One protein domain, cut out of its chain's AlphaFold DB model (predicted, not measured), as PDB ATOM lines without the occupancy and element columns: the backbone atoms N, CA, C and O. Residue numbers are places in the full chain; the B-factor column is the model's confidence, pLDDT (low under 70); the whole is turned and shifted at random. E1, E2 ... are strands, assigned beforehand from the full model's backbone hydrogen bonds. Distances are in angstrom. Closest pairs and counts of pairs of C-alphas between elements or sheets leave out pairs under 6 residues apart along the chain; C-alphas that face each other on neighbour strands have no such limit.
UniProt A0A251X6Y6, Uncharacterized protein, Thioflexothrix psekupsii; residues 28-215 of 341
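This is residues 28 to 215 of the 341 residues of an uncharacterized protein of Thioflexothrix psekupsii (UniProt A0A251X6Y6). With little regular structure, this is a loose sandwich: antiparallel sheet E7 E6 E4 E9 faces antiparallel sheet E3 E8 E5, with hairpin E1 E2 at one end. The 188 printed residues have no named helix and nine strands, E1 to E9 in chain order, all strand, holding 67 residues. The whole is compact, radius of gyration of the C-alphas 16.8 A, spans 51 by 45 by 28 A.

E7 is residues 161 to 166, E6 150 to 158 (25.6 A), E4 86 to 93, E9 203 to 210. E3 is 74 to 82, E8 190 to 198, E5 102 to 107. E1, 44 to 49, begins at C-alpha 44 (153.182, 217.539, 237.964); E2, 63 to 68, ends at C-alpha 68 (155.191, 219.226, 241.402).

Within hydrogen-bond range are N 163 and O 156 of E7 and E6, N 90 and O 153 of E4 and E6, and N 89 and O 208 of E4 and E9, each 2.8 A; likewise N 78 and O 193 of E3 and E8, and N 104 and O 194 of E5 and E8. E3 bends by 56 degrees at residue 79. The closest C-alphas of E2 and E9 are Tyr 65 and Tyr 205, 4.9 A. E5 and E7 are apart.

The farthest C-alphas, Ser 56 and Ser 187, are 52.6 A apart. The printed part has no cut. Links E1 to E2, E5 to E6 and E7 to E8 are long. Mean pLDDT of the printed part is 81.0; 39 residues are under 70, among them 109 to 137.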
ATOM      1  N   LEU A  28     156.595 202.307 232.155       91.81
ATOM      2  CA  LEU A  28     157.777 203.129 232.383       91.81
ATOM      3  C   LEU A  28     157.397 204.598 232.208       91.81
ATOM      4  O   LEU A  28     156.892 204.988 231.155       91.81
ATOM      5  N   ILE A  29     157.663 205.403 233.230       93.25
ATOM      6  CA  ILE A  29     157.670 206.860 233.133       93.25
ATOM      7  C   ILE A  29     159.127 207.303 233.192       93.25
ATOM      8  O   ILE A  29     159.728 207.340 234.265       93.25
ATOM      9  N   ASP A  30     159.662 207.648 232.024       95.75
ATOM     10  CA  ASP A  30     161.016 208.169 231.858       95.75
ATOM     11  C   ASP A  30     160.958 209.641 231.391       95.75
ATOM     12  O   ASP A  30     160.700 209.909 230.209       95.75
ATOM     13  N   PRO A  31     161.199 210.618 232.288       94.56
ATOM     14  CA  PRO A  31     161.263 212.037 231.957       94.56
ATOM     15  C   PRO A  31     162.283 212.370 230.865       94.56
ATOM     16  O   PRO A  31     162.103 213.388 230.196       94.56
ATOM     17  N   ALA A  32     163.328 211.557 230.652       94.31
ATOM     18  CA  ALA A  32     164.316 211.779 229.593       94.31
ATOM     19  C   ALA A  32     163.658 211.806 228.203       94.31
ATOM     20  O   ALA A  32     164.031 212.620 227.347       94.31
ATOM     21  N   THR A  33     162.614 210.993 228.023       93.94
ATOM     22  CA  THR A  33     161.833 210.876 226.780       93.94
ATOM     23  C   THR A  33     160.787 211.979 226.591       93.94
ATOM     24  O   THR A  33     160.254 212.133 225.495       93.94
ATOM     25  N   LEU A  34     160.506 212.776 227.626       92.94
ATOM     26  CA  LEU A  34     159.448 213.789 227.619       92.94
ATOM     27  C   LEU A  34     159.994 215.196 227.350       92.94
ATOM     28  O   LEU A  34     161.144 215.517 227.666       92.94
ATOM     29  N   GLU A  35     159.173 216.079 226.785       94.31
ATOM     30  CA  GLU A  35     159.536 217.490 226.615       94.31
ATOM     31  C   GLU A  35     159.416 218.262 227.937       94.31
ATOM     32  O   GLU A  35     158.516 218.016 228.745       94.31
ATOM     33  N   VAL A  36     160.304 219.235 228.162       96.56
ATOM     34  CA  VAL A  36     160.228 220.122 229.334       96.56
ATOM     35  C   VAL A  36     158.917 220.915 229.289       96.56
ATOM     36  O   VAL A  36     158.583 221.504 228.266       96.56
ATOM     37  N   GLY A  37     158.190 220.949 230.405       94.81
ATOM     38  CA  GLY A  37     156.860 221.555 230.520       94.81
ATOM     39  C   GLY A  37     155.697 220.574 230.327       94.81
ATOM     40  O   GLY A  37     154.562 220.926 230.652       94.81
ATOM     41  N   THR A  38     155.959 219.343 229.871       94.88
ATOM     42  CA  THR A  38     154.935 218.288 229.761       94.88
ATOM     43  C   THR A  38     154.299 218.012 231.123       94.88
ATOM     44  O   THR A  38     155.004 217.886 232.126       94.88
ATOM     45  N   ARG A  39     152.967 217.898 231.167       95.06
ATOM     46  CA  ARG A  39     152.210 217.478 232.358       95.06
ATOM     47  C   ARG A  39     152.208 215.953 232.462       95.06
ATOM     48  O   ARG A  39     151.919 215.289 231.471       95.06
ATOM     49  N   VAL A  40     152.488 215.408 233.646       92.44
ATOM     50  CA  VAL A  40     152.531 213.951 233.882       92.44
ATOM     51  C   VAL A  40     151.745 213.610 235.140       92.44
ATOM     52  O   VAL A  40     152.270 213.756 236.230       92.44
ATOM     53  N   GLY A  41     150.496 213.167 235.022       92.38
ATOM     54  CA  GLY A  41     149.624 212.992 236.190       92.38
ATOM     55  C   GLY A  41     149.058 214.321 236.706       92.38
ATOM     56  O   GLY A  41     148.948 215.301 235.961       92.38
ATOM     57  N   GLU A  42     148.665 214.362 237.977       93.00
ATOM     58  CA  GLU A  42     148.009 215.526 238.574       93.00
ATOM     59  C   GLU A  42     149.034 216.499 239.170       93.00
ATOM     60  O   GLU A  42     149.844 216.121 240.010       93.00
ATOM     61  N   ASN A  43     148.979 217.775 238.768       96.38
ATOM     62  CA  ASN A  43     149.823 218.860 239.298       96.38
ATOM     63  C   ASN A  43     151.340 218.609 239.219       96.38
ATOM     64  O   ASN A  43     152.105 219.135 240.030       96.38
ATOM     65  N   LEU A  44     151.781 217.855 238.218       96.50
ATOM     66  CA  LEU A  44     153.182 217.539 237.964       96.50
ATOM     67  C   LEU A  44     153.629 218.092 236.608       96.50
ATOM     68  O   LEU A  44     152.825 218.277 235.688       96.50
ATOM     69  N   GLU A  45     154.920 218.366 236.484       97.31
ATOM     70  CA  GLU A  45     155.546 218.825 235.247       97.31
ATOM     71  C   GLU A  45     156.969 218.306 235.084       97.31
ATOM     72  O   GLU A  45     157.693 218.105 236.062       97.31
ATOM     73  N   VAL A  46     157.374 218.133 233.828       97.81
ATOM     74  CA  VAL A  46     158.755 217.809 233.471       97.81
ATOM     75  C   VAL A  46     159.599 219.077 233.518       97.81
ATOM     76  O   VAL A  46     159.316 220.061 232.831       97.81
ATOM     77  N   LYS A  47     160.674 219.048 234.298       97.88
ATOM     78  CA  LYS A  47     161.719 220.073 234.338       97.88
ATOM     79  C   LYS A  47     163.053 219.483 233.927       97.88
ATOM     80  O   LYS A  47     163.186 218.282 233.718       97.88
ATOM     81  N   SER A  48     164.045 220.352 233.783       97.44
ATOM     82  CA  SER A  48     165.422 219.927 233.590       97.44
ATOM     83  C   SER A  48     166.404 220.835 234.315       97.44
ATOM     84  O   SER A  48     166.086 221.988 234.613       97.44
ATOM     85  N   TYR A  49     167.582 220.305 234.623       96.44
ATOM     86  CA  TYR A  49     168.698 221.057 235.189       96.44
ATOM     87  C   TYR A  49     170.027 220.570 234.607       96.44
ATOM     88  O   TYR A  49     170.096 219.517 233.974       96.44
ATOM     89  N   CYS A  50     171.076 221.363 234.804       96.88
ATOM     90  CA  CYS A  50     172.425 220.989 234.408       96.88
ATOM     91  C   CYS A  50     173.142 220.263 235.551       96.88
ATOM     92  O   CYS A  50     173.096 220.748 236.685       96.88
ATOM     93  N   PRO A  51     173.830 219.143 235.275       93.94
ATOM     94  CA  PRO A  51     174.551 218.390 236.296       93.94
ATOM     95  C   PRO A  51     175.645 219.234 236.972       93.94
ATOM     96  O   PRO A  51     176.045 220.293 236.479       93.94
ATOM     97  N   ASP A  52     176.129 218.758 238.120       90.88
ATOM     98  CA  ASP A  52     177.189 219.393 238.921       90.88
ATOM     99  C   ASP A  52     176.869 220.824 239.389       90.88
ATOM    100  O   ASP A  52     177.772 221.629 239.618       90.88
ATOM    101  N   ASN A  53     175.582 221.168 239.509       86.00
ATOM    102  CA  ASN A  53     175.110 222.522 239.830       86.00
ATOM    103  C   ASN A  53     175.610 223.601 238.850       86.00
ATOM    104  O   ASN A  53     175.717 224.776 239.213       86.00
ATOM    105  N   LYS A  54     175.925 223.228 237.603       94.00
ATOM    106  CA  LYS A  54     176.285 224.197 236.562       94.00
ATOM    107  C   LYS A  54     175.082 225.089 236.255       94.00
ATOM    108  O   LYS A  54     173.947 224.628 236.183       94.00
ATOM    109  N   SER A  55     175.321 226.377 236.018       93.31
ATOM    110  CA  SER A  55     174.261 227.317 235.622       93.31
ATOM    111  C   SER A  55     173.799 227.130 234.172       93.31
ATOM    112  O   SER A  55     172.722 227.590 233.804       93.31
ATOM    113  N   SER A  56     174.619 226.487 233.335       95.88
ATOM    114  CA  SER A  56     174.341 226.237 231.919       95.88
ATOM    115  C   SER A  56     175.079 224.997 231.418       95.88
ATOM    116  O   SER A  56     176.189 224.711 231.859       95.88
ATOM    117  N   CYS A  57     174.468 224.309 230.463       97.12
ATOM    118  CA  CYS A  57     174.951 223.107 229.793       97.12
ATOM    119  C   CYS A  57     174.189 222.961 228.470       97.12
ATOM    120  O   CYS A  57     173.163 223.636 228.265       97.12
ATOM    121  N   LEU A  58     174.685 222.105 227.582       96.75
ATOM    122  CA  LEU A  58     174.005 221.817 226.323       96.75
ATOM    123  C   LEU A  58     172.658 221.115 226.591       96.75
ATOM    124  O   LEU A  58     172.518 220.443 227.615       96.75
ATOM    125  N   PRO A  59     171.634 221.281 225.732       93.94
ATOM    126  CA  PRO A  59     170.324 220.657 225.934       93.94
ATOM    127  C   PRO A  59     170.371 219.141 226.178       93.94
ATOM    128  O   PRO A  59     169.616 218.641 227.007       93.94
ATOM    129  N   GLU A  60     171.271 218.431 225.502       94.62
ATOM    130  CA  GLU A  60     171.509 216.989 225.621       94.62
ATOM    131  C   GLU A  60     172.215 216.573 226.920       94.62
ATOM    132  O   GLU A  60     172.132 215.416 227.319       94.62
ATOM    133  N   GLU A  61     172.877 217.507 227.607       96.19
ATOM    134  CA  GLU A  61     173.520 217.273 228.907       96.19
ATOM    135  C   GLU A  61     172.552 217.490 230.078       96.19
ATOM    136  O   GLU A  61     172.896 217.238 231.235       96.19
ATOM    137  N   ARG A  62     171.349 218.009 229.807       96.75
ATOM    138  CA  ARG A  62     170.371 218.309 230.848       96.75
ATOM    139  C   ARG A  62     169.722 217.038 231.365       96.75
ATOM    140  O   ARG A  62     169.152 216.257 230.606       96.75
ATOM    141  N   ILE A  63     169.695 216.907 232.683       96.69
ATOM    142  CA  ILE A  63     168.944 215.854 233.357       96.69
ATOM    143  C   ILE A  63     167.496 216.320 233.466       96.69
ATOM    144  O   ILE A  63     167.225 217.396 234.009       96.69
ATOM    145  N   LYS A  64     166.568 215.525 232.930       97.75
ATOM    146  CA  LYS A  64     165.127 215.763 233.054       97.75
ATOM    147  C   LYS A  64     164.574 215.030 234.271       97.75
ATOM    148  O   LYS A  64     165.056 213.964 234.631       97.75
ATOM    149  N   TYR A  65     163.560 215.615 234.891       97.81
ATOM    150  CA  TYR A  65     162.892 215.054 236.060       97.81
ATOM    151  C   TYR A  65     161.441 215.520 236.119       97.81
ATOM    152  O   TYR A  65     161.098 216.578 235.585       97.81
ATOM    153  N   ILE A  66     160.591 214.754 236.791       97.62
ATOM    154  CA  ILE A  66     159.222 215.155 237.119       97.62
ATOM    155  C   ILE A  66     159.207 215.761 238.522       97.62
ATOM    156  O   ILE A  66     159.821 215.234 239.446       97.62
ATOM    157  N   THR A  67     158.498 216.874 238.689       97.38
ATOM    158  CA  THR A  67     158.288 217.531 239.986       97.38
ATOM    159  C   THR A  67     156.890 218.127 240.063       97.38
ATOM    160  O   THR A  67     156.223 218.287 239.038       97.38
ATOM    161  N   ALA A  68     156.441 218.495 241.260       96.50
ATOM    162  CA  ALA A  68     155.191 219.226 241.402       96.50
ATOM    163  C   ALA A  68     155.301 220.664 240.896       96.50
ATOM    164  O   ALA A  68     156.328 221.341 241.016       96.50
ATOM    165  N   VAL A  69     154.189 221.145 240.348       96.19
ATOM    166  CA  VAL A  69     154.015 222.554 240.000       96.19
ATOM    167  C   VAL A  69     154.172 223.401 241.255       96.19
ATOM    168  O   VAL A  69     153.676 223.043 242.322       96.19
ATOM    169  N   ALA A  70     154.837 224.550 241.129       94.69
ATOM    170  CA  ALA A  70     155.049 225.457 242.251       94.69
ATOM    171  C   ALA A  70     153.731 225.770 242.989       94.69
ATOM    172  O   ALA A  70     152.736 226.164 242.377       94.69
ATOM    173  N   GLY A  71     153.736 225.584 244.313       93.75
ATOM    174  CA  GLY A  71     152.575 225.815 245.179       93.75
ATOM    175  C   GLY A  71     151.499 224.723 245.143       93.75
ATOM    176  O   GLY A  71     150.439 224.918 245.735       93.75
ATOM    177  N   ARG A  72     151.737 223.595 244.465       94.81
ATOM    178  CA  ARG A  72     150.816 222.455 244.419       94.81
ATOM    179  C   ARG A  72     151.480 221.179 244.911       94.81
ATOM    180  O   ARG A  72     152.700 221.079 244.960       94.81
ATOM    181  N   VAL A  73     150.639 220.207 245.239       92.44
ATOM    182  CA  VAL A  73     151.034 218.841 245.567       92.44
ATOM    183  C   VAL A  73     150.697 217.950 244.376       92.44
ATOM    184  O   VAL A  73     149.580 218.012 243.858       92.44
ATOM    185  N   GLY A  74     151.680 217.181 243.921       93.56
ATOM    186  CA  GLY A  74     151.591 216.323 242.749       93.56
ATOM    187  C   GLY A  74     151.254 214.868 243.067       93.56
ATOM    188  O   GLY A  74     151.510 214.380 244.174       93.56
ATOM    189  N   GLN A  75     150.709 214.175 242.066       94.25
ATOM    190  CA  GLN A  75     150.359 212.759 242.138       94.25
ATOM    191  C   GLN A  75     150.478 212.065 240.775       94.25
ATOM    192  O   GLN A  75     150.049 212.598 239.752       94.25
ATOM    193  N   ILE A  76     151.022 210.848 240.780       93.25
ATOM    194  CA  ILE A  76     151.021 209.914 239.646       93.25
ATOM    195  C   ILE A  76     150.087 208.761 239.993       93.25
ATOM    196  O   ILE A  76     150.168 208.227 241.098       93.25
ATOM    197  N   GLU A  77     149.230 208.362 239.057       91.94
ATOM    198  CA  GLU A  77     148.378 207.181 239.186       91.94
ATOM    199  C   GLU A  77     148.629 206.205 238.038       91.94
ATOM    200  O   GLU A  77     148.857 206.610 236.898       91.94
ATOM    201  N   PHE A  78     148.547 204.919 238.355       88.56
ATOM    202  CA  PHE A  78     148.601 203.817 237.414       88.56
ATOM    203  C   PHE A  78     147.333 202.988 237.574       88.56
ATOM    204  O   PHE A  78     147.068 202.475 238.666       88.56
ATOM    205  N   ASP A  79     146.586 202.821 236.486       87.50
ATOM    206  CA  ASP A  79     145.507 201.838 236.412       87.50
ATOM    207  C   ASP A  79     146.122 200.459 236.158       87.50
ATOM    208  O   ASP A  79     146.718 200.187 235.113       87.50
ATOM    209  N   VAL A  80     146.016 199.585 237.150       87.31
ATOM    210  CA  VAL A  80     146.745 198.316 237.214       87.31
ATOM    211  C   VAL A  80     145.785 197.167 237.482       87.31
ATOM    212  O   VAL A  80     144.619 197.362 237.794       87.31
ATOM    213  N   ASN A  81     146.262 195.939 237.357       87.62
ATOM    214  CA  ASN A  81     145.605 194.766 237.912       87.62
ATOM    215  C   ASN A  81     146.696 193.890 238.532       87.62
ATOM    216  O   ASN A  81     147.356 193.121 237.828       87.62
ATOM    217  N   LEU A  82     146.956 194.107 239.824       86.62
ATOM    218  CA  LEU A  82     148.024 193.444 240.578       86.62
ATOM    219  C   LEU A  82     147.404 192.403 241.509       86.62
ATOM    220  O   LEU A  82     146.614 192.760 242.382       86.62
ATOM    221  N   THR A  83     147.761 191.131 241.345       79.50
ATOM    222  CA  THR A  83     147.237 190.038 242.179       79.50
ATOM    223  C   THR A  83     148.265 189.544 243.188       79.50
ATOM    224  O   THR A  83     147.988 189.614 244.376       79.50
ATOM    225  N   ASP A  84     149.456 189.118 242.747       79.75
ATOM    226  CA  ASP A  84     150.424 188.460 243.645       79.75
ATOM    227  C   ASP A  84     151.872 188.946 243.523       79.75
ATOM    228  O   ASP A  84     152.532 189.139 244.546       79.75
ATOM    229  N   ASN A  85     152.377 189.128 242.297       90.62
ATOM    230  CA  ASN A  85     153.780 189.453 242.054       90.62
ATOM    231  C   ASN A  85     153.902 190.719 241.209       90.62
ATOM    232  O   ASN A  85     153.488 190.729 240.051       90.62
ATOM    233  N   PHE A  86     154.488 191.769 241.774       92.31
ATOM    234  CA  PHE A  86     154.780 193.005 241.055       92.31
ATOM    235  C   PHE A  86     156.000 193.698 241.656       92.31
ATOM    236  O   PHE A  86     156.407 193.407 242.780       92.31
ATOM    237  N   GLU A  87     156.572 194.619 240.897       93.62
ATOM    238  CA  GLU A  87     157.747 195.392 241.289       93.62
ATOM    239  C   GLU A  87     157.521 196.839 240.871       93.62
ATOM    240  O   GLU A  87     157.224 197.101 239.705       93.62
ATOM    241  N   LEU A  88     157.595 197.761 241.826       93.50
ATOM    242  CA  LEU A  88     157.597 199.197 241.580       93.50
ATOM    243  C   LEU A  88     158.974 199.739 241.954       93.50
ATOM    244  O   LEU A  88     159.329 199.728 243.128       93.50
ATOM    245  N   ASP A  89     159.691 200.275 240.979       94.56
ATOM    246  CA  ASP A  89     160.940 201.004 241.164       94.56
ATOM    247  C   ASP A  89     160.682 202.504 241.013       94.56
ATOM    248  O   ASP A  89     160.082 202.948 240.030       94.56
ATOM    249  N   VAL A  90     161.141 203.296 241.978       94.06
ATOM    250  CA  VAL A  90     161.066 204.760 241.945       94.06
ATOM    251  C   VAL A  90     162.458 205.327 242.182       94.06
ATOM    252  O   VAL A  90     162.946 205.334 243.312       94.06
ATOM    253  N   ASN A  91     163.080 205.853 241.129       94.75
ATOM    254  CA  ASN A  91     164.326 206.597 241.245       94.75
ATOM    255  C   ASN A  91     164.018 208.078 241.457       94.75
ATOM    256  O   ASN A  91     163.473 208.741 240.570       94.75
ATOM    257  N   ALA A  92     164.335 208.605 242.639       93.19
ATOM    258  CA  ALA A  92     163.973 209.973 242.976       93.19
ATOM    259  C   ALA A  92     164.924 210.642 243.970       93.19
ATOM    260  O   ALA A  92     165.538 210.012 244.832       93.19
ATOM    261  N   PHE A  93     164.983 211.966 243.865       90.31
ATOM    262  CA  PHE A  93     165.493 212.867 244.885       90.31
ATOM    263  C   PHE A  93     164.324 213.468 245.668       90.31
ATOM    264  O   PHE A  93     163.462 214.137 245.097       90.31
ATOM    265  N   TRP A  94     164.317 213.279 246.985       85.56
ATOM    266  CA  TRP A  94     163.275 213.805 247.870       85.56
ATOM    267  C   TRP A  94     163.805 215.048 248.599       85.56
ATOM    268  O   TRP A  94     164.694 214.955 249.450       85.56
ATOM    269  N   TYR A  95     163.308 216.235 248.236       80.38
ATOM    270  CA  TYR A  95     163.898 217.517 248.650       80.38
ATOM    271  C   TYR A  95     163.688 217.808 250.131       80.38
ATOM    272  O   TYR A  95     164.610 218.268 250.815       80.38
ATOM    273  N   ASN A  96     162.487 217.517 250.635       71.25
ATOM    274  CA  ASN A  96     162.129 217.759 252.022       71.25
ATOM    275  C   ASN A  96     161.635 216.468 252.696       71.25
ATOM    276  O   ASN A  96     160.483 216.088 252.486       71.25
ATOM    277  N   PRO A  97     162.444 215.836 253.566       56.75
ATOM    278  CA  PRO A  97     162.015 214.659 254.325       56.75
ATOM    279  C   PRO A  97     160.963 214.993 255.398       56.75
ATOM    280  O   PRO A  97     160.455 214.106 256.074       56.75
ATOM    281  N   GLY A  98     160.662 216.282 255.603       59.53
ATOM    282  CA  GLY A  98     159.577 216.762 256.451       59.53
ATOM    283  C   GLY A  98     158.221 216.814 255.747       59.53
ATOM    284  O   GLY A  98     157.282 217.340 256.334       59.53
ATOM    285  N   ASN A  99     158.081 216.284 254.529       66.94
ATOM    286  CA  ASN A  99     156.793 216.046 253.875       66.94
ATOM    287  C   ASN A  99     156.634 214.541 253.615       66.94
ATOM    288  O   ASN A  99     157.601 213.863 253.303       66.94
ATOM    289  N   GLN A 100     155.425 214.005 253.799       69.88
ATOM    290  CA  GLN A 100     155.168 212.562 253.724       69.88
ATOM    291  C   GLN A 100     154.843 212.144 252.288       69.88
ATOM    292  O   GLN A 100     153.661 212.060 251.963       69.88
ATOM    293  N   GLN A 101     155.827 211.896 251.420       77.88
ATOM    294  CA  GLN A 101     155.524 211.214 250.152       77.88
ATOM    295  C   GLN A 101     154.940 209.837 250.461       77.88
ATOM    296  O   GLN A 101     155.318 209.231 251.463       77.88
ATOM    297  N   THR A 102     153.992 209.366 249.653       77.62
ATOM    298  CA  THR A 102     153.339 208.074 249.896       77.62
ATOM    299  C   THR A 102     153.110 207.313 248.602       77.62
ATOM    300  O   THR A 102     152.671 207.878 247.606       77.62
ATOM    301  N   ILE A 103     153.376 206.011 248.632       81.50
ATOM    302  CA  ILE A 103     152.990 205.061 247.585       81.50
ATOM    303  C   ILE A 103     151.791 204.285 248.116       81.50
ATOM    304  O   ILE A 103     151.926 203.666 249.165       81.50
ATOM    305  N   THR A 104     150.656 204.318 247.419       81.62
ATOM    306  CA  THR A 104     149.371 203.759 247.865       81.62
ATOM    307  C   THR A 104     148.802 202.784 246.836       81.62
ATOM    308  O   THR A 104     148.745 203.087 245.647       81.62
ATOM    309  N   LEU A 105     148.340 201.620 247.299       79.38
ATOM    310  CA  LEU A 105     147.659 200.602 246.491       79.38
ATOM    311  C   LEU A 105     146.165 200.582 246.822       79.38
ATOM    312  O   LEU A 105     145.811 200.418 247.989       79.38
ATOM    313  N   TYR A 106     145.305 200.685 245.812       80.31
ATOM    314  CA  TYR A 106     143.849 200.678 245.959       80.31
ATOM    315  C   TYR A 106     143.240 199.402 245.379       80.31
ATOM    316  O   TYR A 106     143.650 198.922 244.319       80.31
ATOM    317  N   LYS A 107     142.224 198.874 246.062       82.00
ATOM    318  CA  LYS A 107     141.414 197.737 245.606       82.00
ATOM    319  C   LYS A 107     140.151 198.213 244.879       82.00
ATOM    320  O   LYS A 107     139.804 199.385 244.933       82.00
ATOM    321  N   VAL A 108     139.487 197.285 244.182       74.69
ATOM    322  CA  VAL A 108     138.288 197.514 243.339       74.69
ATOM    323  C   VAL A 108     137.110 198.138 244.098       74.69
ATOM    324  O   VAL A 108     136.264 198.793 243.499       74.69
ATOM    325  N   GLU A 109     137.028 197.932 245.409       64.44
ATOM    326  CA  GLU A 109     135.923 198.413 246.236       64.44
ATOM    327  C   GLU A 109     136.389 199.623 247.052       64.44
ATOM    328  O   GLU A 109     137.548 199.659 247.456       64.44
ATOM    329  N   ASN A 110     135.491 200.595 247.283       52.62
ATOM    330  CA  ASN A 110     135.684 201.905 247.947       52.62
ATOM    331  C   ASN A 110     136.292 201.875 249.366       52.62
ATOM    332  O   ASN A 110     136.281 202.877 250.086       52.62
ATOM    333  N   ASP A 111     136.832 200.742 249.777       54.56
ATOM    334  CA  ASP A 111     137.699 200.617 250.917       54.56
ATOM    335  C   ASP A 111     139.015 201.306 250.538       54.56
ATOM    336  O   ASP A 111     139.970 200.688 250.065       54.56
ATOM    337  N   ASN A 112     139.082 202.619 250.779       50.94
ATOM    338  CA  ASN A 112     140.307 203.431 250.802       50.94
ATOM    339  C   ASN A 112     141.356 202.909 251.815       50.94
ATOM    340  O   ASN A 112     142.226 203.653 252.269       50.94
ATOM    341  N   THR A 113     141.299 201.634 252.203       49.88
ATOM    342  CA  THR A 113     142.382 200.890 252.824       49.88
ATOM    343  C   THR A 113     143.517 200.758 251.814       49.88
ATOM    344  O   THR A 113     143.726 199.713 251.201       49.88
ATOM    345  N   GLY A 114     144.246 201.861 251.634       49.41
ATOM    346  CA  GLY A 114     145.559 201.872 251.022       49.41
ATOM    347  C   GLY A 114     146.437 200.860 251.748       49.41
ATOM    348  O   GLY A 114     146.694 201.012 252.943       49.41
ATOM    349  N   ALA A 115     146.841 199.793 251.061       47.81
ATOM    350  CA  ALA A 115     147.509 198.664 251.712       47.81
ATOM    351  C   ALA A 115     148.990 198.923 252.034       47.81
ATOM    352  O   ALA A 115     149.630 198.089 252.662       47.81
ATOM    353  N   LEU A 116     149.548 200.063 251.628       50.78
ATOM    354  CA  LEU A 116     150.942 200.400 251.872       50.78
ATOM    355  C   LEU A 116     151.096 201.918 251.946       50.78
ATOM    356  O   LEU A 116     150.470 202.621 251.159       50.78
ATOM    357  N   PHE A 117     151.896 202.411 252.894       52.34
ATOM    358  CA  PHE A 117     152.337 203.801 252.945       52.34
ATOM    359  C   PHE A 117     153.849 203.825 253.174       52.34
ATOM    360  O   PHE A 117     154.345 203.665 254.288       52.34
ATOM    361  N   ILE A 118     154.623 204.076 252.122       50.56
ATOM    362  CA  ILE A 118     156.044 204.383 252.313       50.56
ATOM    363  C   ILE A 118     156.137 205.833 252.757       50.56
ATOM    364  O   ILE A 118     156.198 206.722 251.925       50.56
ATOM    365  N   ARG A 119     156.077 206.061 254.069       49.06
ATOM    366  CA  ARG A 119     156.236 207.378 254.682       49.06
ATOM    367  C   ARG A 119     157.707 207.581 255.044       49.06
ATOM    368  O   ARG A 119     158.191 206.968 255.987       49.06
ATOM    369  N   ALA A 120     158.399 208.487 254.363       44.53
ATOM    370  CA  ALA A 120     159.668 209.018 254.853       44.53
ATOM    371  C   ALA A 120     159.361 210.169 255.828       44.53
ATOM    372  O   ALA A 120     159.043 211.267 255.387       44.53
ATOM    373  N   TYR A 121     159.356 209.933 257.148       45.22
ATOM    374  CA  TYR A 121     159.144 211.013 258.128       45.22
ATOM    375  C   TYR A 121     159.890 210.804 259.445       45.22
ATOM    376  O   TYR A 121     160.049 209.683 259.916       45.22
ATOM    377  N   ASN A 122     160.278 211.920 260.067       38.31
ATOM    378  CA  ASN A 122     160.563 212.028 261.496       38.31
ATOM    379  C   ASN A 122     159.274 212.517 262.192       38.31
ATOM    380  O   ASN A 122     158.906 213.674 262.004       38.31
ATOM    381  N   TYR A 123     158.651 211.685 263.040       37.59
ATOM    382  CA  TYR A 123     157.630 212.022 264.064       37.59
ATOM    383  C   TYR A 123     156.114 211.808 263.777       37.59
ATOM    384  O   TYR A 123     155.620 211.911 262.660       37.59
ATOM    385  N   TYR A 124     155.410 211.473 264.872       39.12
ATOM    386  CA  TYR A 124     154.210 210.634 265.078       39.12
ATOM    387  C   TYR A 124     152.865 211.014 264.409       39.12
ATOM    388  O   TYR A 124     152.480 212.177 264.362       39.12
ATOM    389  N   GLY A 125     152.068 209.986 264.058       30.95
ATOM    390  CA  GLY A 125     150.618 210.095 263.796       30.95
ATOM    391  C   GLY A 125     150.037 208.939 262.963       30.95
ATOM    392  O   GLY A 125     150.521 208.670 261.868       30.95
ATOM    393  N   SER A 126     149.023 208.260 263.506       31.39
ATOM    394  CA  SER A 126     148.470 206.929 263.181       31.39
ATOM    395  C   SER A 126     147.627 206.782 261.899       31.39
ATOM    396  O   SER A 126     146.857 207.679 261.570       31.39
ATOM    397  N   GLY A 127     147.672 205.576 261.304       27.81
ATOM    398  CA  GLY A 127     146.672 205.016 260.375       27.81
ATOM    399  C   GLY A 127     147.206 204.723 258.966       27.81
ATOM    400  O   GLY A 127     147.305 205.639 258.162       27.81
ATOM    401  N   GLY A 128     147.520 203.455 258.673       35.44
ATOM    402  CA  GLY A 128     148.158 202.995 257.425       35.44
ATOM    403  C   GLY A 128     149.538 202.393 257.701       35.44
ATOM    404  O   GLY A 128     150.152 202.759 258.693       35.44
ATOM    405  N   ILE A 129     150.014 201.422 256.915       37.31
ATOM    406  CA  ILE A 129     151.297 200.752 257.203       37.31
ATOM    407  C   ILE A 129     152.443 201.745 257.045       37.31
ATOM    408  O   ILE A 129     152.710 202.170 255.931       37.31
ATOM    409  N   VAL A 130     153.075 202.110 258.163       43.50
ATOM    410  CA  VAL A 130     154.115 203.137 258.267       43.50
ATOM    411  C   VAL A 130     155.482 202.484 258.471       43.50
ATOM    412  O   VAL A 130     155.673 201.800 259.471       43.50
ATOM    413  N   PHE A 131     156.471 202.787 257.631       49.78
ATOM    414  CA  PHE A 131     157.884 202.516 257.934       49.78
ATOM    415  C   PHE A 131     158.435 203.617 258.866       49.78
ATOM    416  O   PHE A 131     159.238 204.456 258.470       49.78
ATOM    417  N   ASN A 132     157.890 203.705 260.084       44.47
ATOM    418  CA  ASN A 132     157.860 204.951 260.871       44.47
ATOM    419  C   ASN A 132     159.146 205.328 261.616       44.47
ATOM    420  O   ASN A 132     159.164 206.344 262.303       44.47
ATOM    421  N   ASP A 133     160.197 204.527 261.526       51.50
ATOM    422  CA  ASP A 133     161.480 204.855 262.133       51.50
ATOM    423  C   ASP A 133     162.553 204.020 261.431       51.50
ATOM    424  O   ASP A 133     162.806 202.876 261.820       51.50
ATOM    425  N   PRO A 134     163.090 204.508 260.298       55.78
ATOM    426  CA  PRO A 134     164.133 203.782 259.602       55.78
ATOM    427  C   PRO A 134     165.282 203.483 260.558       55.78
ATOM    428  O   PRO A 134     165.731 204.394 261.257       55.78
ATOM    429  N   TYR A 135     165.805 202.251 260.547       55.50
ATOM    430  CA  TYR A 135     167.003 201.954 261.323       55.50
ATOM    431  C   TYR A 135     168.103 202.956 260.971       55.50
ATOM    432  O   TYR A 135     168.623 202.997 259.845       55.50
ATOM    433  N   ARG A 136     168.456 203.783 261.951       66.06
ATOM    434  CA  ARG A 136     169.594 204.679 261.852       66.06
ATOM    435  C   ARG A 136     170.816 203.921 262.331       66.06
ATOM    436  O   ARG A 136     170.801 203.299 263.390       66.06
ATOM    437  N   ASN A 137     171.896 203.976 261.564       67.31
ATOM    438  CA  ASN A 137     173.179 203.534 262.088       67.31
ATOM    439  C   ASN A 137     173.612 204.444 263.256       67.31
ATOM    440  O   ASN A 137     173.012 205.487 263.517       67.31
ATOM    441  N   ASN A 138     174.705 204.093 263.932       71.06
ATOM    442  CA  ASN A 138     175.221 204.876 265.063       71.06
ATOM    443  C   ASN A 138     175.570 206.340 264.712       71.06
ATOM    444  O   ASN A 138     175.741 207.154 265.613       71.06
ATOM    445  N   ALA A 139     175.676 206.683 263.423       67.69
ATOM    446  CA  ALA A 139     175.893 208.046 262.939       67.69
ATOM    447  C   ALA A 139     174.583 208.808 262.650       67.69
ATOM    448  O   ALA A 139     174.624 209.923 262.140       67.69
ATOM    449  N   GLY A 140     173.418 208.221 262.947       72.19
ATOM    450  CA  GLY A 140     172.111 208.818 262.678       72.19
ATOM    451  C   GLY A 140     171.660 208.711 261.217       72.19
ATOM    452  O   GLY A 140     170.587 209.220 260.885       72.19
ATOM    453  N   ASN A 141     172.432 208.050 260.349       71.88
ATOM    454  CA  ASN A 141     172.098 207.898 258.934       71.88
ATOM    455  C   ASN A 141     171.129 206.737 258.746       71.88
ATOM    456  O   ASN A 141     171.350 205.654 259.289       71.88
ATOM    457  N   VAL A 142     170.094 206.948 257.938       68.56
ATOM    458  CA  VAL A 142     169.204 205.862 257.531       68.56
ATOM    459  C   VAL A 142     169.982 204.877 256.663       68.56
ATOM    460  O   VAL A 142     170.622 205.278 255.691       68.56
ATOM    461  N   ILE A 143     169.939 203.591 257.013       75.00
ATOM    462  CA  ILE A 143     170.583 202.549 256.208       75.00
ATOM    463  C   ILE A 143     169.990 202.527 254.794       75.00
ATOM    464  O   ILE A 143     168.779 202.598 254.611       75.00
ATOM    465  N   GLY A 144     170.869 202.421 253.797       79.88
ATOM    466  CA  GLY A 144     170.497 202.328 252.389       79.88
ATOM    467  C   GLY A 144     170.330 203.674 251.691       79.88
ATOM    468  O   GLY A 144     170.329 203.684 250.472       79.88
ATOM    469  N   TRP A 145     170.251 204.809 252.397       82.44
ATOM    470  CA  TRP A 145     170.109 206.115 251.743       82.44
ATOM    471  C   TRP A 145     171.451 206.665 251.264       82.44
ATOM    472  O   TRP A 145     172.427 206.699 252.018       82.44
ATOM    473  N   ASN A 146     171.475 207.166 250.033       83.62
ATOM    474  CA  ASN A 146     172.627 207.868 249.490       83.62
ATOM    475  C   ASN A 146     172.721 209.284 250.069       83.62
ATOM    476  O   ASN A 146     171.716 209.951 250.339       83.62
ATOM    477  N   SER A 147     173.950 209.771 250.237       83.38
ATOM    478  CA  SER A 147     174.229 211.115 250.755       83.38
ATOM    479  C   SER A 147     173.843 212.234 249.782       83.38
ATOM    480  O   SER A 147     173.551 213.346 250.224       83.38
ATOM    481  N   ASP A 148     173.799 211.942 248.481       82.56
ATOM    482  CA  ASP A 148     173.304 212.840 247.427       82.56
ATOM    483  C   ASP A 148     171.768 212.960 247.407       82.56
ATOM    484  O   ASP A 148     171.218 213.799 246.695       82.56
ATOM    485  N   ARG A 149     171.083 212.163 248.244       83.62
ATOM    486  CA  ARG A 149     169.626 212.050 248.377       83.62
ATOM    487  C   ARG A 149     168.907 211.513 247.137       83.62
ATOM    488  O   ARG A 149     167.677 211.491 247.149       83.62
ATOM    489  N   ILE A 150     169.628 211.046 246.120       89.00
ATOM    490  CA  ILE A 150     169.051 210.310 244.995       89.00
ATOM    491  C   ILE A 150     168.975 208.846 245.408       89.00
ATOM    492  O   ILE A 150     169.989 208.209 245.686       89.00
ATOM    493  N   ASN A 151     167.764 208.309 245.485       88.31
ATOM    494  CA  ASN A 151     167.535 206.957 245.967       88.31
ATOM    495  C   ASN A 151     166.625 206.199 245.007       88.31
ATOM    496  O   ASN A 151     165.633 206.747 244.528       88.31
ATOM    497  N   ASN A 152     166.948 204.930 244.773       92.12
ATOM    498  CA  ASN A 152     166.023 203.969 244.200       92.12
ATOM    499  C   ASN A 152     165.205 203.341 245.326       92.12
ATOM    500  O   ASN A 152     165.765 202.660 246.187       92.12
ATOM    501  N   VAL A 153     163.901 203.580 245.324       90.06
ATOM    502  CA  VAL A 153     162.948 202.942 246.229       90.06
ATOM    503  C   VAL A 153     162.252 201.835 245.451       90.06
ATOM    504  O   VAL A 153     161.496 202.114 244.528       90.06
ATOM    505  N   GLU A 154     162.514 200.591 245.828       92.44
ATOM    506  CA  GLU A 154     161.937 199.405 245.202       92.44
ATOM    507  C   GLU A 154     160.909 198.785 246.151       92.44
ATOM    508  O   GLU A 154     161.216 198.417 247.286       92.44
ATOM    509  N   LEU A 155     159.677 198.656 245.676       90.81
ATOM    510  CA  LEU A 155     158.623 197.886 246.310       90.81
ATOM    511  C   LEU A 155     158.421 196.595 245.524       90.81
ATOM    512  O   LEU A 155     157.876 196.598 244.423       90.81
ATOM    513  N   LEU A 156     158.804 195.486 246.135       91.56
ATOM    514  CA  LEU A 156     158.721 194.162 245.550       91.56
ATOM    515  C   LEU A 156     157.631 193.362 246.254       91.56
ATOM    516  O   LEU A 156     157.780 193.011 247.418       91.56
ATOM    517  N   ALA A 157     156.546 193.028 245.569       91.25
ATOM    518  CA  ALA A 157     155.546 192.096 246.072       91.25
ATOM    519  C   ALA A 157     155.815 190.696 245.522       91.25
ATOM    520  O   ALA A 157     155.916 190.510 244.309       91.25
ATOM    521  N   LYS A 158     155.939 189.710 246.414       91.50
ATOM    522  CA  LYS A 158     156.081 188.293 246.068       91.50
ATOM    523  C   LYS A 158     155.209 187.440 246.975       91.50
ATOM    524  O   LYS A 158     155.348 187.501 248.193       91.50
ATOM    525  N   ASN A 159     154.350 186.610 246.385       89.62
ATOM    526  CA  ASN A 159     153.481 185.672 247.109       89.62
ATOM    527  C   ASN A 159     152.660 186.349 248.228       89.62
ATOM    528  O   ASN A 159     152.593 185.848 249.352       89.62
ATOM    529  N   GLY A 160     152.092 187.526 247.941       86.12
ATOM    530  CA  GLY A 160     151.300 188.297 248.906       86.12
ATOM    531  C   GLY A 160     152.100 188.935 250.042       86.12
ATOM    532  O   GLY A 160     151.525 189.357 251.043       86.12
ATOM    533  N   VAL A 161     153.419 189.037 249.902       86.38
ATOM    534  CA  VAL A 161     154.285 189.768 250.827       86.38
ATOM    535  C   VAL A 161     155.009 190.870 250.066       86.38
ATOM    536  O   VAL A 161     155.695 190.600 249.085       86.38
ATOM    537  N   ALA A 162     154.848 192.112 250.512       87.38
ATOM    538  CA  ALA A 162     155.575 193.269 250.014       87.38
ATOM    539  C   ALA A 162     156.862 193.493 250.817       87.38
ATOM    540  O   ALA A 162     156.851 193.522 252.050       87.38
ATOM    541  N   TYR A 163     157.949 193.684 250.081       87.69
ATOM    542  CA  TYR A 163     159.289 194.002 250.543       87.69
ATOM    543  C   TYR A 163     159.644 195.402 250.053       87.69
ATOM    544  O   TYR A 163     159.386 195.737 248.899       87.69
ATOM    545  N   LEU A 164     160.245 196.207 250.924       87.06
ATOM    546  CA  LEU A 164     160.784 197.510 250.565       87.06
ATOM    547  C   LEU A 164     162.308 197.425 250.546       87.06
ATOM    548  O   LEU A 164     162.909 197.056 251.555       87.06
ATOM    549  N   ASN A 165     162.924 197.814 249.437       88.62
ATOM    550  CA  ASN A 165     164.364 197.981 249.323       88.62
ATOM    551  C   ASN A 165     164.684 199.439 248.977       88.62
ATOM    552  O   ASN A 165     163.961 200.096 248.231       88.62
ATOM    553  N   ILE A 166     165.786 199.953 249.520       87.81
ATOM    554  CA  ILE A 166     166.308 201.283 249.198       87.81
ATOM    555  C   ILE A 166     167.744 201.107 248.721       87.81
ATOM    556  O   ILE A 166     168.580 200.576 249.452       87.81
ATOM    557  N   ASN A 167     168.017 201.504 247.477       90.06
ATOM    558  CA  ASN A 167     169.306 201.317 246.803       90.06
ATOM    559  C   ASN A 167     169.820 199.865 246.875       90.06
ATOM    560  O   ASN A 167     171.002 199.617 247.106       90.06
ATOM    561  N   GLY A 168     168.913 198.893 246.717       90.56
ATOM    562  CA  GLY A 168     169.225 197.460 246.768       90.56
ATOM    563  C   GLY A 168     169.450 196.895 248.176       90.56
ATOM    564  O   GLY A 168     169.777 195.718 248.313       90.56
ATOM    565  N   VAL A 169     169.272 197.701 249.226       88.25
ATOM    566  CA  VAL A 169     169.343 197.252 250.621       88.25
ATOM    567  C   VAL A 169     167.932 197.083 251.165       88.25
ATOM    568  O   VAL A 169     167.132 198.016 251.107       88.25
ATOM    569  N   ALA A 170     167.635 195.909 251.725       87.88
ATOM    570  CA  ALA A 170     166.358 195.659 252.383       87.88
ATOM    571  C   ALA A 170     166.121 196.665 253.513       87.88
ATOM    572  O   ALA A 170     166.997 196.902 254.352       87.88
ATOM    573  N   PHE A 171     164.925 197.247 253.536       82.81
ATOM    574  CA  PHE A 171     164.523 198.157 254.592       82.81
ATOM    575  C   PHE A 171     164.529 197.429 255.941       82.81
ATOM    576  O   PHE A 171     164.045 196.296 256.058       82.81
ATOM    577  N   LYS A 172     165.090 198.086 256.961       77.81
ATOM    578  CA  LYS A 172     165.132 197.583 258.336       77.81
ATOM    579  C   LYS A 172     164.271 198.453 259.238       77.81
ATOM    580  O   LYS A 172     164.360 199.682 259.169       77.81
ATOM    581  N   ASP A 173     163.476 197.808 260.087       72.56
ATOM    582  CA  ASP A 173     162.716 198.490 261.136       72.56
ATOM    583  C   ASP A 173     163.649 199.130 262.183       72.56
ATOM    584  O   ASP A 173     164.857 198.890 262.198       72.56
ATOM    585  N   SER A 174     163.102 199.911 263.114       70.88
ATOM    586  CA  SER A 174     163.883 200.548 264.187       70.88
ATOM    587  C   SER A 174     164.627 199.569 265.102       70.88
ATOM    588  O   SER A 174     165.523 199.979 265.837       70.88
ATOM    589  N   SER A 175     164.276 198.282 265.072       76.50
ATOM    590  CA  SER A 175     164.941 197.223 265.833       76.50
ATOM    591  C   SER A 175     166.088 196.569 265.051       76.50
ATOM    592  O   SER A 175     166.783 195.708 265.589       76.50
ATOM    593  N   GLY A 176     166.315 196.977 263.799       72.12
ATOM    594  CA  GLY A 176     167.349 196.437 262.922       72.12
ATOM    595  C   GLY A 176     166.964 195.111 262.268       72.12
ATOM    596  O   GLY A 176     167.826 194.469 261.657       72.12
ATOM    597  N   ASN A 177     165.697 194.699 262.371       77.44
ATOM    598  CA  ASN A 177     165.211 193.500 261.705       77.44
ATOM    599  C   ASN A 177     165.049 193.788 260.215       77.44
ATOM    600  O   ASN A 177     164.447 194.788 259.821       77.44
ATOM    601  N   GLU A 178     165.600 192.910 259.382       76.00
ATOM    602  CA  GLU A 178     165.376 192.961 257.941       76.00
ATOM    603  C   GLU A 178     163.928 192.634 257.611       76.00
ATOM    604  O   GLU A 178     163.387 191.640 258.097       76.00
ATOM    605  N   GLY A 179     163.337 193.441 256.731       60.25
ATOM    606  CA  GLY A 179     162.071 193.103 256.110       60.25
ATOM    607  C   GLY A 179     160.897 193.257 257.056       60.25
ATOM    608  O   GLY A 179     160.183 192.281 257.306       60.25
ATOM    609  N   ASP A 180     160.639 194.493 257.497       66.06
ATOM    610  CA  ASP A 180     159.261 194.835 257.838       66.06
ATOM    611  C   ASP A 180     158.433 194.594 256.573       66.06
ATOM    612  O   ASP A 180     158.522 195.305 255.568       66.06
ATOM    613  N   THR A 181     157.800 193.432 256.563       75.19
ATOM    614  CA  THR A 181     157.172 192.850 255.397       75.19
ATOM    615  C   THR A 181     155.702 193.098 255.539       75.19
ATOM    616  O   THR A 181     155.070 192.765 256.544       75.19
ATOM    617  N   VAL A 182     155.129 193.669 254.497       74.88
ATOM    618  CA  VAL A 182     153.708 193.941 254.488       74.88
ATOM    619  C   VAL A 182     153.005 192.745 253.891       74.88
ATOM    620  O   VAL A 182     153.155 192.455 252.707       74.88
ATOM    621  N   LYS A 183     152.208 192.047 254.700       82.12
ATOM    622  CA  LYS A 183     151.265 191.073 254.153       82.12
ATOM    623  C   LYS A 183     150.209 191.826 253.357       82.12
ATOM    624  O   LYS A 183     149.411 192.574 253.919       82.12
ATOM    625  N   LEU A 184     150.224 191.619 252.051       82.38
ATOM    626  CA  LEU A 184     149.193 192.087 251.150       82.38
ATOM    627  C   LEU A 184     148.044 191.089 251.202       82.38
ATOM    628  O   LEU A 184     148.233 189.881 251.071       82.38
ATOM    629  N   ASP A 185     146.833 191.594 251.385       81.94
ATOM    630  CA  ASP A 185     145.651 190.777 251.168       81.94
ATOM    631  C   ASP A 185     145.455 190.600 249.655       81.94
ATOM    632  O   ASP A 185     144.891 191.474 248.996       81.94
ATOM    633  N   THR A 186     145.937 189.485 249.111       81.94
ATOM    634  CA  THR A 186     145.838 189.149 247.682       81.94
ATOM    635  C   THR A 186     144.547 188.419 247.320       81.94
ATOM    636  O   THR A 186     144.367 188.001 246.179       81.94
ATOM    637  N   SER A 187     143.585 188.316 248.251       83.88
ATOM    638  CA  SER A 187     142.263 187.743 247.952       83.88
ATOM    639  C   SER A 187     141.501 188.525 246.875       83.88
ATOM    640  O   SER A 187     140.542 188.012 246.295       83.88
ATOM    641  N   ARG A 188     141.920 189.769 246.605       83.31
ATOM    642  CA  ARG A 188     141.372 190.657 245.580       83.31
ATOM    643  C   ARG A 188     142.497 191.434 244.896       83.31
ATOM    644  O   ARG A 188     143.431 191.840 245.591       83.31
ATOM    645  N   PRO A 189     142.385 191.705 243.584       85.56
ATOM    646  CA  PRO A 189     143.382 192.491 242.879       85.56
ATOM    647  C   PRO A 189     143.400 193.950 243.342       85.56
ATOM    648  O   PRO A 189     142.358 194.542 243.653       85.56
ATOM    649  N   PHE A 190     144.586 194.549 243.315       86.00
ATOM    650  CA  PHE A 190     144.744 195.999 243.343       86.00
ATOM    651  C   PHE A 190     144.512 196.547 241.940       86.00
ATOM    652  O   PHE A 190     145.106 196.053 240.981       86.00
ATOM    653  N   VAL A 191     143.661 197.566 241.829       88.31
ATOM    654  CA  VAL A 191     143.307 198.180 240.539       88.31
ATOM    655  C   VAL A 191     143.965 199.517 240.277       88.31
ATOM    656  O   VAL A 191     143.958 200.005 239.152       88.31
ATOM    657  N   LYS A 192     144.535 200.123 241.314       87.81
ATOM    658  CA  LYS A 192     145.237 201.389 241.180       87.81
ATOM    659  C   LYS A 192     146.456 201.419 242.083       87.81
ATOM    660  O   LYS A 192     146.398 200.981 243.232       87.81
ATOM    661  N   LEU A 193     147.543 201.966 241.561       88.69
ATOM    662  CA  LEU A 193     148.737 202.330 242.312       88.69
ATOM    663  C   LEU A 193     148.922 203.836 242.168       88.69
ATOM    664  O   LEU A 193     148.885 204.345 241.054       88.69
ATOM    665  N   ALA A 194     149.117 204.554 243.269       89.81
ATOM    666  CA  ALA A 194     149.400 205.981 243.226       89.81
ATOM    667  C   ALA A 194     150.675 206.326 243.987       89.81
ATOM    668  O   ALA A 194     150.911 205.810 245.076       89.81
ATOM    669  N   ILE A 195     151.463 207.237 243.427       90.38
ATOM    670  CA  ILE A 195     152.551 207.928 244.118       90.38
ATOM    671  C   ILE A 195     152.047 209.339 244.376       90.38
ATOM    672  O   ILE A 195     151.832 210.106 243.439       90.38
ATOM    673  N   THR A 196     151.801 209.669 245.635       90.00
ATOM    674  CA  THR A 196     151.131 210.903 246.036       90.00
ATOM    675  C   THR A 196     152.022 211.749 246.935       90.00
ATOM    676  O   THR A 196     153.087 211.330 247.399       90.00
ATOM    677  N   ASN A 197     151.555 212.972 247.176       89.88
ATOM    678  CA  ASN A 197     152.233 213.964 247.992       89.88
ATOM    679  C   ASN A 197     153.625 214.366 247.475       89.88
ATOM    680  O   ASN A 197     154.503 214.711 248.262       89.88
ATOM    681  N   ILE A 198     153.819 214.344 246.152       91.06
ATOM    682  CA  ILE A 198     155.044 214.825 245.506       91.06
ATOM    683  C   ILE A 198     155.079 216.348 245.649       91.06
ATOM    684  O   ILE A 198     154.116 217.031 245.297       91.06
ATOM    685  N   GLN A 199     156.164 216.896 246.185       92.75
ATOM    686  CA  GLN A 199     156.271 218.315 246.527       92.75
ATOM    687  C   GLN A 199     157.103 219.095 245.505       92.75
ATOM    688  O   GLN A 199     157.925 218.513 244.789       92.75
ATOM    689  N   PRO A 200     156.961 220.432 245.446       94.25
ATOM    690  CA  PRO A 200     157.884 221.259 244.687       94.25
ATOM    691  C   PRO A 200     159.306 221.080 245.230       94.25
ATOM    692  O   PRO A 200     159.564 221.309 246.411       94.25
ATOM    693  N   GLY A 201     160.221 220.669 244.355       91.88
ATOM    694  CA  GLY A 201     161.610 220.370 244.705       91.88
ATOM    695  C   GLY A 201     161.934 218.878 244.713       91.88
ATOM    696  O   GLY A 201     163.090 218.543 244.460       91.88
ATOM    697  N   ASP A 202     160.946 217.999 244.917       92.75
ATOM    698  CA  ASP A 202     161.119 216.560 244.680       92.75
ATOM    699  C   ASP A 202     161.386 216.325 243.189       92.75
ATOM    700  O   ASP A 202     160.837 217.032 242.342       92.75
ATOM    701  N   GLN A 203     162.242 215.363 242.860       95.06
ATOM    702  CA  GLN A 203     162.669 215.098 241.487       95.06
ATOM    703  C   GLN A 203     162.572 213.603 241.224       95.06
ATOM    704  O   GLN A 203     163.370 212.833 241.745       95.06
ATOM    705  N   LEU A 204     161.582 213.194 240.436       95.69
ATOM    706  CA  LEU A 204     161.419 211.813 240.005       95.69
ATOM    707  C   LEU A 204     162.148 211.651 238.673       95.69
ATOM    708  O   LEU A 204     161.815 212.337 237.704       95.69
ATOM    709  N   TYR A 205     163.141 210.772 238.645       96.75
ATOM    710  CA  TYR A 205     163.966 210.492 237.472       96.75
ATOM    711  C   TYR A 205     163.485 209.274 236.703       96.75
ATOM    712  O   TYR A 205     163.665 209.222 235.498       96.75
ATOM    713  N   GLU A 206     162.870 208.311 237.383       96.50
ATOM    714  CA  GLU A 206     162.306 207.133 236.742       96.50
ATOM    715  C   GLU A 206     161.229 206.533 237.642       96.50
ATOM    716  O   GLU A 206     161.392 206.469 238.864       96.50
ATOM    717  N   VAL A 207     160.130 206.089 237.035       95.19
ATOM    718  CA  VAL A 207     159.155 205.224 237.702       95.19
ATOM    719  C   VAL A 207     158.885 204.026 236.812       95.19
ATOM    720  O   VAL A 207     158.367 204.180 235.704       95.19
ATOM    721  N   THR A 208     159.197 202.838 237.313       94.75
ATOM    722  CA  THR A 208     158.978 201.581 236.601       94.75
ATOM    723  C   THR A 208     158.032 200.701 237.397       94.75
ATOM    724  O   THR A 208     158.245 200.463 238.578       94.75
ATOM    725  N   LEU A 209     156.999 200.182 236.742       92.81
ATOM    726  CA  LEU A 209     156.101 199.180 237.301       92.81
ATOM    727  C   LEU A 209     156.141 197.921 236.432       92.81
ATOM    728  O   LEU A 209     155.832 197.974 235.239       92.81
ATOM    729  N   LYS A 210     156.485 196.784 237.037       92.50
ATOM    730  CA  LYS A 210     156.556 195.460 236.403       92.50
ATOM    731  C   LYS A 210     155.566 194.498 237.054       92.50
ATOM    732  O   LYS A 210     155.220 194.635 238.225       92.50
ATOM    733  N   GLY A 211     155.135 193.486 236.302       86.12
ATOM    734  CA  GLY A 211     154.287 192.400 236.816       86.12
ATOM    735  C   GLY A 211     152.791 192.723 236.922       86.12
ATOM    736  O   GLY A 211     152.003 191.842 237.252       86.12
ATOM    737  N   GLY A 212     152.371 193.943 236.578       74.00
ATOM    738  CA  GLY A 212     150.956 194.263 236.408       74.00
ATOM    739  C   GLY A 212     150.426 193.847 235.039       74.00
ATOM    740  O   GLY A 212     151.103 193.989 234.021       74.00
ATOM    741  N   SER A 213     149.189 193.354 234.995       71.69
ATOM    742  CA  SER A 213     148.412 193.436 233.755       71.69
ATOM    743  C   SER A 213     147.827 194.841 233.674       71.69
ATOM    744  O   SER A 213     147.348 195.355 234.687       71.69
ATOM    745  N   ALA A 214     147.854 195.466 232.494       64.69
ATOM    746  CA  ALA A 214     147.076 196.683 232.286       64.69
ATOM    747  C   ALA A 214     145.620 196.383 232.666       64.69
ATOM    748  O   ALA A 214     145.095 195.327 232.285       64.69
ATOM    749  N   ALA A 215     144.989 197.260 233.450       65.19
ATOM    750  CA  ALA A 215     143.580 197.095 233.767       65.19
ATOM    751  C   ALA A 215     142.810 196.990 232.446       65.19
ATOM    752  O   ALA A 215     142.917 197.868 231.587       65.19
TER     753      ALA A 215